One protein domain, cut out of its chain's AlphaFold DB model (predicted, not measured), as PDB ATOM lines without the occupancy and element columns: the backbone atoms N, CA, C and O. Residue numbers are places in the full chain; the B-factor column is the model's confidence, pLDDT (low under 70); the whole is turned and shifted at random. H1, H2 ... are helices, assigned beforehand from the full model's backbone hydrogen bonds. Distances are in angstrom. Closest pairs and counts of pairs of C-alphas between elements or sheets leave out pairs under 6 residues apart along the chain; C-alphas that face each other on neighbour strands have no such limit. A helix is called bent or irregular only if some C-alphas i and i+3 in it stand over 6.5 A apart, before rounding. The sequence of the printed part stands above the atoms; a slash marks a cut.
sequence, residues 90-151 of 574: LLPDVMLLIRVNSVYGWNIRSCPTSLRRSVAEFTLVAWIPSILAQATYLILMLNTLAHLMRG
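AT A GLANCE: This is residues 90 to 151 of the 574 residues of an uncharacterized protein of Gymnopilus dilepis (UniProt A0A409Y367). Picture a lopsided, open U of two helices: H1 is the short limb, and the long, bent H2 folds back beside it across a gap and then runs on well beyond it. The four-residue turn makes the closed end, and the far part of H2, residues 135 to 150, sticks out alone. The 62 printed residues, with two named helices, H1 then H2, and no named strand, are of the class all helix. The whole is extended, with a radius of gyration of the C-alphas of 17.3 A, and a rod in outline, spanning 59 by 20 by 9 A.

HOW THE PARTS SIT: Start with H1, residues 90 to 108, and pass through the tight link of 4 residues into H2, residues 113 to 150. By its hydrogen bonds H2 was assigned as one helix, but it is bent: C-alphas 126 and 129 are 6.7 A apart. Its arms, H2a of residues 113 to 126 and H2b of residues 129 to 150, stand at a shallow tilt of 30 degrees. Look beside the link: H1 and H2a are close but not clearly touching, their closest C-alphas being those of Ile 108 and Arg 116, 6.0 A apart. They run opposite ways at a shallow tilt of 15 degrees. H1 and H2b are apart. Every O i to N i+4 pair is within hydrogen-bond range in H1 and H2b; in H2a 8 of 10 are.

IN THESE COORDINATES: Find C-alpha 90 at (-9.624, 31.014, -0.745); from there H1 runs 26.3 A to C-alpha 108. H2a begins at C-alpha 113, (-1.461, 59.990, 12.499), and runs 20.7 A. H2b runs 31.0 A to C-alpha 150 at (-34.582, 23.129, -10.420).

THE WHOLE: The C-alphas farthest apart, of Pro 112 and Gly 151, are 58.9 A from each other. The printed part has no cut. Mean pLDDT of the printed part is 71.5; look for values under 70 at residues 104 to 111, among others.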
ATOM      1  N   LEU A  90      -9.371  29.711  -1.368       70.75
ATOM      2  CA  LEU A  90      -9.624  31.014  -0.745       70.75
ATOM      3  C   LEU A  90      -8.902  31.165   0.598       70.75
ATOM      4  O   LEU A  90      -8.492  32.268   0.947       70.75
ATOM      5  N   LEU A  91      -8.707  30.071   1.337       68.06
ATOM      6  CA  LEU A  91      -8.087  30.088   2.664       68.06
ATOM      7  C   LEU A  91      -6.687  30.743   2.677       68.06
ATOM      8  O   LEU A  91      -6.450  31.588   3.539       68.06
ATOM      9  N   PRO A  92      -5.773  30.446   1.727       72.25
ATOM     10  CA  PRO A  92      -4.481  31.115   1.627       72.25
ATOM     11  C   PRO A  92      -4.611  32.608   1.347       72.25
ATOM     12  O   PRO A  92      -3.843  33.381   1.907       72.25
ATOM     13  N   ASP A  93      -5.580  33.019   0.526       72.69
ATOM     14  CA  ASP A  93      -5.784  34.427   0.174       72.69
ATOM     15  C   ASP A  93      -6.304  35.208   1.395       72.69
ATOM     16  O   ASP A  93      -5.810  36.297   1.686       72.69
ATOM     17  N   VAL A  94      -7.213  34.616   2.181       71.81
ATOM     18  CA  VAL A  94      -7.682  35.169   3.465       71.81
ATOM     19  C   VAL A  94      -6.559  35.191   4.504       71.81
ATOM     20  O   VAL A  94      -6.386  36.182   5.209       71.81
ATOM     21  N   MET A  95      -5.744  34.141   4.591       68.25
ATOM     22  CA  MET A  95      -4.612  34.104   5.520       68.25
ATOM     23  C   MET A  95      -3.548  35.145   5.146       68.25
ATOM     24  O   MET A  95      -2.986  35.799   6.024       68.25
ATOM     25  N   LEU A  96      -3.300  35.349   3.850       73.56
ATOM     26  CA  LEU A  96      -2.402  36.385   3.343       73.56
ATOM     27  C   LEU A  96      -2.984  37.778   3.615       73.56
ATOM     28  O   LEU A  96      -2.237  38.654   4.042       73.56
ATOM     29  N   LEU A  97      -4.303  37.960   3.493       70.56
ATOM     30  CA  LEU A  97      -5.007  39.185   3.886       70.56
ATOM     31  C   LEU A  97      -4.816  39.494   5.378       70.56
ATOM     32  O   LEU A  97      -4.433  40.609   5.730       70.56
ATOM     33  N   ILE A  98      -5.022  38.503   6.251       72.56
ATOM     34  CA  ILE A  98      -4.804  38.640   7.699       72.56
ATOM     35  C   ILE A  98      -3.339  38.987   7.972       72.56
ATOM     36  O   ILE A  98      -3.052  39.885   8.763       72.56
ATOM     37  N   ARG A  99      -2.400  38.333   7.280       71.81
ATOM     38  CA  ARG A  99      -0.966  38.564   7.470       71.81
ATOM     39  C   ARG A  99      -0.546  39.958   7.011       71.81
ATOM     40  O   ARG A  99       0.154  40.641   7.751       71.81
ATOM     41  N   VAL A 100      -1.018  40.413   5.853       72.69
ATOM     42  CA  VAL A 100      -0.815  41.780   5.351       72.69
ATOM     43  C   VAL A 100      -1.399  42.782   6.347       72.69
ATOM     44  O   VAL A 100      -0.670  43.656   6.811       72.69
ATOM     45  N   ASN A 101      -2.643  42.605   6.791       70.62
ATOM     46  CA  ASN A 101      -3.228  43.478   7.812       70.62
ATOM     47  C   ASN A 101      -2.443  43.467   9.130       70.62
ATOM     48  O   ASN A 101      -2.291  44.520   9.742       70.62
ATOM     49  N   SER A 102      -1.890  42.327   9.553       71.25
ATOM     50  CA  SER A 102      -1.072  42.251  10.769       71.25
ATOM     51  C   SER A 102       0.265  42.987  10.622       71.25
ATOM     52  O   SER A 102       0.649  43.745  11.510       71.25
ATOM     53  N   VAL A 103       0.947  42.840   9.480       72.81
ATOM     54  CA  VAL A 103       2.269  43.439   9.228       72.81
ATOM     55  C   VAL A 103       2.152  44.944   8.991       72.81
ATOM     56  O   VAL A 103       2.902  45.729   9.577       72.81
ATOM     57  N   TYR A 104       1.181  45.375   8.183       64.19
ATOM     58  CA  TYR A 104       0.938  46.799   7.953       64.19
ATOM     59  C   TYR A 104       0.273  47.457   9.166       64.19
ATOM     60  O   TYR A 104       0.653  48.568   9.527       64.19
ATOM     61  N   GLY A 105      -0.623  46.762   9.872       60.34
ATOM     62  CA  GLY A 105      -1.211  47.230  11.131       60.34
ATOM     63  C   GLY A 105      -0.169  47.479  12.224       60.34
ATOM     64  O   GLY A 105      -0.274  48.465  12.960       60.34
ATOM     65  N   TRP A 106       0.882  46.652  12.283       55.50
ATOM     66  CA  TRP A 106       1.986  46.829  13.228       55.50
ATOM     67  C   TRP A 106       2.826  48.071  12.909       55.50
ATOM     68  O   TRP A 106       3.064  48.898  13.789       55.50
ATOM     69  N   ASN A 107       3.195  48.274  11.640       57.44
ATOM     70  CA  ASN A 107       3.974  49.449  11.219       57.44
ATOM     71  C   ASN A 107       3.181  50.761  11.275       57.44
ATOM     72  O   ASN A 107       3.749  51.844  11.423       57.44
ATOM     73  N   ILE A 108       1.854  50.675  11.223       54.84
ATOM     74  CA  ILE A 108       0.968  51.822  11.371       54.84
ATOM     75  C   ILE A 108       1.122  52.441  12.774       54.84
ATOM     76  O   ILE A 108       1.015  53.657  12.871       54.84
ATOM     77  N   ARG A 109       1.442  51.698  13.853       58.59
ATOM     78  CA  ARG A 109       1.682  52.281  15.206       58.59
ATOM     79  C   ARG A 109       2.860  53.249  15.296       58.59
ATOM     80  O   ARG A 109       2.825  54.118  16.160       58.59
ATOM     81  N   SER A 110       3.826  53.156  14.392       67.38
ATOM     82  CA  SER A 110       5.018  54.013  14.393       67.38
ATOM     83  C   SER A 110       4.929  55.186  13.409       67.38
ATOM     84  O   SER A 110       5.844  56.004  13.354       67.38
ATOM     85  N   CYS A 111       3.848  55.288  12.627       59.75
ATOM     86  CA  CYS A 111       3.675  56.329  11.614       59.75
ATOM     87  C   CYS A 111       2.834  57.509  12.149       59.75
ATOM     88  O   CYS A 111       1.844  57.274  12.854       59.75
ATOM     89  N   PRO A 112       3.166  58.768  11.800       74.88
ATOM     90  CA  PRO A 112       2.378  59.936  12.187       74.88
ATOM     91  C   PRO A 112       0.917  59.795  11.732       74.88
ATOM     92  O   PRO A 112       0.618  59.289  10.649       74.88
ATOM     93  N   THR A 113      -0.007  60.230  12.589       74.00
ATOM     94  CA  THR A 113      -1.461  59.990  12.499       74.00
ATOM     95  C   THR A 113      -2.098  60.402  11.170       74.00
ATOM     96  O   THR A 113      -3.081  59.784  10.761       74.00
ATOM     97  N   SER A 114      -1.527  61.379  10.462       71.69
ATOM     98  CA  SER A 114      -2.007  61.831   9.151       71.69
ATOM     99  C   SER A 114      -1.800  60.802   8.034       71.69
ATOM    100  O   SER A 114      -2.651  60.689   7.155       71.69
ATOM    101  N   LEU A 115      -0.728  60.004   8.083       69.56
ATOM    102  CA  LEU A 115      -0.443  58.983   7.067       69.56
ATOM    103  C   LEU A 115      -1.206  57.673   7.329       69.56
ATOM    104  O   LEU A 115      -1.494  56.922   6.401       69.56
ATOM    105  N   ARG A 116      -1.575  57.402   8.591       66.06
ATOM    106  CA  ARG A 116      -2.340  56.192   8.963       66.06
ATOM    107  C   ARG A 116      -3.699  56.148   8.268       66.06
ATOM    108  O   ARG A 116      -4.125  55.080   7.840       66.06
ATOM    109  N   ARG A 117      -4.370  57.301   8.170       70.44
ATOM    110  CA  ARG A 117      -5.719  57.397   7.600       70.44
ATOM    111  C   ARG A 117      -5.705  57.150   6.093       70.44
ATOM    112  O   ARG A 117      -6.475  56.330   5.613       70.44
ATOM    113  N   SER A 118      -4.757  57.758   5.376       70.06
ATOM    114  CA  SER A 118      -4.673  57.622   3.919       70.06
ATOM    115  C   SER A 118      -4.269  56.217   3.474       70.06
ATOM    116  O   SER A 118      -4.843  55.700   2.521       70.06
ATOM    117  N   VAL A 119      -3.328  55.564   4.168       68.19
ATOM    118  CA  VAL A 119      -2.903  54.201   3.810       68.19
ATOM    119  C   VAL A 119      -4.022  53.195   4.069       68.19
ATOM    120  O   VAL A 119      -4.291  52.374   3.197       68.19
ATOM    121  N   ALA A 120      -4.710  53.297   5.213       66.50
ATOM    122  CA  ALA A 120      -5.836  52.425   5.542       66.50
ATOM    123  C   ALA A 120      -6.983  52.570   4.527       66.50
ATOM    124  O   ALA A 120      -7.486  51.562   4.027       66.50
ATOM    125  N   GLU A 121      -7.340  53.806   4.168       73.56
ATOM    126  CA  GLU A 121      -8.354  54.090   3.147       73.56
ATOM    127  C   GLU A 121      -7.942  53.542   1.775       73.56
ATOM    128  O   GLU A 121      -8.753  52.902   1.107       73.56
ATOM    129  N   PHE A 122      -6.674  53.686   1.378       72.38
ATOM    130  CA  PHE A 122      -6.192  53.184   0.089       72.38
ATOM    131  C   PHE A 122      -6.220  51.653   0.012       72.38
ATOM    132  O   PHE A 122      -6.653  51.088  -0.995       72.38
ATOM    133  N   THR A 123      -5.816  50.962   1.085       70.44
ATOM    134  CA  THR A 123      -5.947  49.501   1.163       70.44
ATOM    135  C   THR A 123      -7.403  49.059   1.203       70.44
ATOM    136  O   THR A 123      -7.749  48.082   0.562       70.44
ATOM    137  N   LEU A 124      -8.309  49.759   1.876       70.25
ATOM    138  CA  LEU A 124      -9.706  49.320   1.898       70.25
ATOM    139  C   LEU A 124     -10.349  49.495   0.507       70.25
ATOM    140  O   LEU A 124     -10.963  48.567  -0.023       70.25
ATOM    141  N   VAL A 125     -10.099  50.635  -0.143       73.44
ATOM    142  CA  VAL A 125     -10.612  50.949  -1.487       73.44
ATOM    143  C   VAL A 125     -10.050  50.014  -2.558       73.44
ATOM    144  O   VAL A 125     -10.795  49.592  -3.442       73.44
ATOM    145  N   ALA A 126      -8.773  49.635  -2.483       71.75
ATOM    146  CA  ALA A 126      -8.175  48.719  -3.458       71.75
ATOM    147  C   ALA A 126      -8.720  47.281  -3.355       71.75
ATOM    148  O   ALA A 126      -8.697  46.545  -4.342       71.75
ATOM    149  N   TRP A 127      -9.232  46.877  -2.187       72.56
ATOM    150  CA  TRP A 127      -9.663  45.498  -1.938       72.56
ATOM    151  C   TRP A 127     -11.177  45.294  -2.052       72.56
ATOM    152  O   TRP A 127     -11.604  44.186  -2.384       72.56
ATOM    153  N   ILE A 128     -11.988  46.347  -1.874       77.56
ATOM    154  CA  ILE A 128     -13.446  46.303  -2.097       77.56
ATOM    155  C   ILE A 128     -13.811  45.664  -3.455       77.56
ATOM    156  O   ILE A 128     -14.650  44.760  -3.461       77.56
ATOM    157  N   PRO A 129     -13.181  46.025  -4.594       74.62
ATOM    158  CA  PRO A 129     -13.499  45.413  -5.884       74.62
ATOM    159  C   PRO A 129     -13.201  43.912  -5.935       74.62
ATOM    160  O   PRO A 129     -13.962  43.162  -6.540       74.62
ATOM    161  N   SER A 130     -12.127  43.458  -5.279       75.62
ATOM    162  CA  SER A 130     -11.757  42.038  -5.233       75.62
ATOM    163  C   SER A 130     -12.762  41.227  -4.416       75.62
ATOM    164  O   SER A 130     -13.199  40.164  -4.855       75.62
ATOM    165  N   ILE A 131     -13.164  41.738  -3.250       75.12
ATOM    166  CA  ILE A 131     -14.164  41.085  -2.395       75.12
ATOM    167  C   ILE A 131     -15.518  41.043  -3.113       75.12
ATOM    168  O   ILE A 131     -16.161  39.995  -3.151       75.12
ATOM    169  N   LEU A 132     -15.921  42.143  -3.757       73.50
ATOM    170  CA  LEU A 132     -17.143  42.188  -4.564       73.50
ATOM    171  C   LEU A 132     -17.091  41.215  -5.747       73.50
ATOM    172  O   LEU A 132     -18.085  40.541  -6.017       73.50
ATOM    173  N   ALA A 133     -15.951  41.087  -6.432       74.19
ATOM    174  CA  ALA A 133     -15.776  40.133  -7.527       74.19
ATOM    175  C   ALA A 133     -15.882  38.675  -7.045       74.19
ATOM    176  O   ALA A 133     -16.538  37.853  -7.683       74.19
ATOM    177  N   GLN A 134     -15.292  38.351  -5.893       75.62
ATOM    178  CA  GLN A 134     -15.391  37.012  -5.305       75.62
ATOM    179  C   GLN A 134     -16.815  36.705  -4.820       75.62
ATOM    180  O   GLN A 134     -17.335  35.623  -5.092       75.62
ATOM    181  N   ALA A 135     -17.477  37.665  -4.170       72.44
ATOM    182  CA  ALA A 135     -18.857  37.519  -3.714       72.44
ATOM    183  C   ALA A 135     -19.834  37.358  -4.890       72.44
ATOM    184  O   ALA A 135     -20.691  36.476  -4.874       72.44
ATOM    185  N   THR A 136     -19.680  38.156  -5.950       75.50
ATOM    186  CA  THR A 136     -20.499  38.021  -7.166       75.50
ATOM    187  C   THR A 136     -20.249  36.697  -7.877       75.50
ATOM    188  O   THR A 136     -21.210  36.055  -8.301       75.50
ATOM    189  N   TYR A 137     -19.000  36.227  -7.949       76.44
ATOM    190  CA  TYR A 137     -18.690  34.904  -8.493       76.44
ATOM    191  C   TYR A 137     -19.347  33.779  -7.682       76.44
ATOM    192  O   TYR A 137     -19.939  32.869  -8.264       76.44
ATOM    193  N   LEU A 138     -19.315  33.872  -6.349       76.31
ATOM    194  CA  LEU A 138     -19.983  32.923  -5.459       76.31
ATOM    195  C   LEU A 138     -21.501  32.912  -5.692       76.31
ATOM    196  O   LEU A 138     -22.082  31.843  -5.862       76.31
ATOM    197  N   ILE A 139     -22.136  34.086  -5.766       79.81
ATOM    198  CA  ILE A 139     -23.577  34.207  -6.033       79.81
ATOM    199  C   ILE A 139     -23.927  33.613  -7.402       79.81
ATOM    200  O   ILE A 139     -24.909  32.884  -7.518       79.81
ATOM    201  N   LEU A 140     -23.123  33.866  -8.439       77.88
ATOM    202  CA  LEU A 140     -23.336  33.283  -9.766       77.88
ATOM    203  C   LEU A 140     -23.176  31.756  -9.756       77.88
ATOM    204  O   LEU A 140     -23.970  31.056 -10.392       77.88
ATOM    205  N   MET A 141     -22.210  31.222  -9.004       76.06
ATOM    206  CA  MET A 141     -22.078  29.777  -8.789       76.06
ATOM    207  C   MET A 141     -23.293  29.193  -8.061       76.06
ATOM    208  O   MET A 141     -23.830  28.172  -8.487       76.06
ATOM    209  N   LEU A 142     -23.777  29.847  -7.005       76.31
ATOM    210  CA  LEU A 142     -24.961  29.401  -6.268       76.31
ATOM    211  C   LEU A 142     -26.225  29.469  -7.130       76.31
ATOM    212  O   LEU A 142     -27.053  28.563  -7.082       76.31
ATOM    213  N   ASN A 143     -26.366  30.499  -7.962       81.19
ATOM    214  CA  ASN A 143     -27.535  30.649  -8.822       81.19
ATOM    215  C   ASN A 143     -27.526  29.628  -9.971       81.19
ATOM    216  O   ASN A 143     -28.546  29.010 -10.277       81.19
ATOM    217  N   THR A 144     -26.361  29.377 -10.576       75.62
ATOM    218  CA  THR A 144     -26.212  28.288 -11.557       75.62
ATOM    219  C   THR A 144     -26.471  26.926 -10.920       75.62
ATOM    220  O   THR A 144     -27.164  26.105 -11.520       75.62
ATOM    221  N   LEU A 145     -26.016  26.702  -9.685       75.62
ATOM    222  CA  LEU A 145     -26.350  25.509  -8.911       75.62
ATOM    223  C   LEU A 145     -27.864  25.386  -8.671       75.62
ATOM    224  O   LEU A 145     -28.432  24.328  -8.932       75.62
ATOM    225  N   ALA A 146     -28.536  26.459  -8.250       75.56
ATOM    226  CA  ALA A 146     -29.978  26.472  -8.014       75.56
ATOM    227  C   ALA A 146     -30.779  26.184  -9.294       75.56
ATOM    228  O   ALA A 146     -31.702  25.369  -9.280       75.56
ATOM    229  N   HIS A 147     -30.398  26.783 -10.426       79.31
ATOM    230  CA  HIS A 147     -31.004  26.479 -11.726       79.31
ATOM    231  C   HIS A 147     -30.784  25.024 -12.144       79.31
ATOM    232  O   HIS A 147     -31.693  24.394 -12.688       79.31
ATOM    233  N   LEU A 148     -29.604  24.471 -11.861       73.75
ATOM    234  CA  LEU A 148     -29.328  23.062 -12.104       73.75
ATOM    235  C   LEU A 148     -30.166  22.149 -11.204       73.75
ATOM    236  O   LEU A 148     -30.642  21.130 -11.698       73.75
ATOM    237  N   MET A 149     -30.384  22.510  -9.936       73.56
ATOM    238  CA  MET A 149     -31.252  21.752  -9.026       73.56
ATOM    239  C   MET A 149     -32.723  21.810  -9.450       73.56
ATOM    240  O   MET A 149     -33.379  20.773  -9.493       73.56
ATOM    241  N   ARG A 150     -33.220  22.981  -9.873       77.88
ATOM    242  CA  ARG A 150     -34.582  23.129 -10.420       77.88
ATOM    243  C   ARG A 150     -34.782  22.319 -11.699       77.88
ATOM    244  O   ARG A 150     -35.783  21.627 -11.847       77.88
ATOM    245  N   GLY A 151     -33.799  22.329 -12.602       71.94
ATOM    246  CA  GLY A 151     -33.841  21.528 -13.830       71.94
ATOM    247  C   GLY A 151     -33.811  20.012 -13.594       71.94
ATOM    248  O   GLY A 151     -34.105  19.247 -14.508       71.94
TER     249      GLY A 151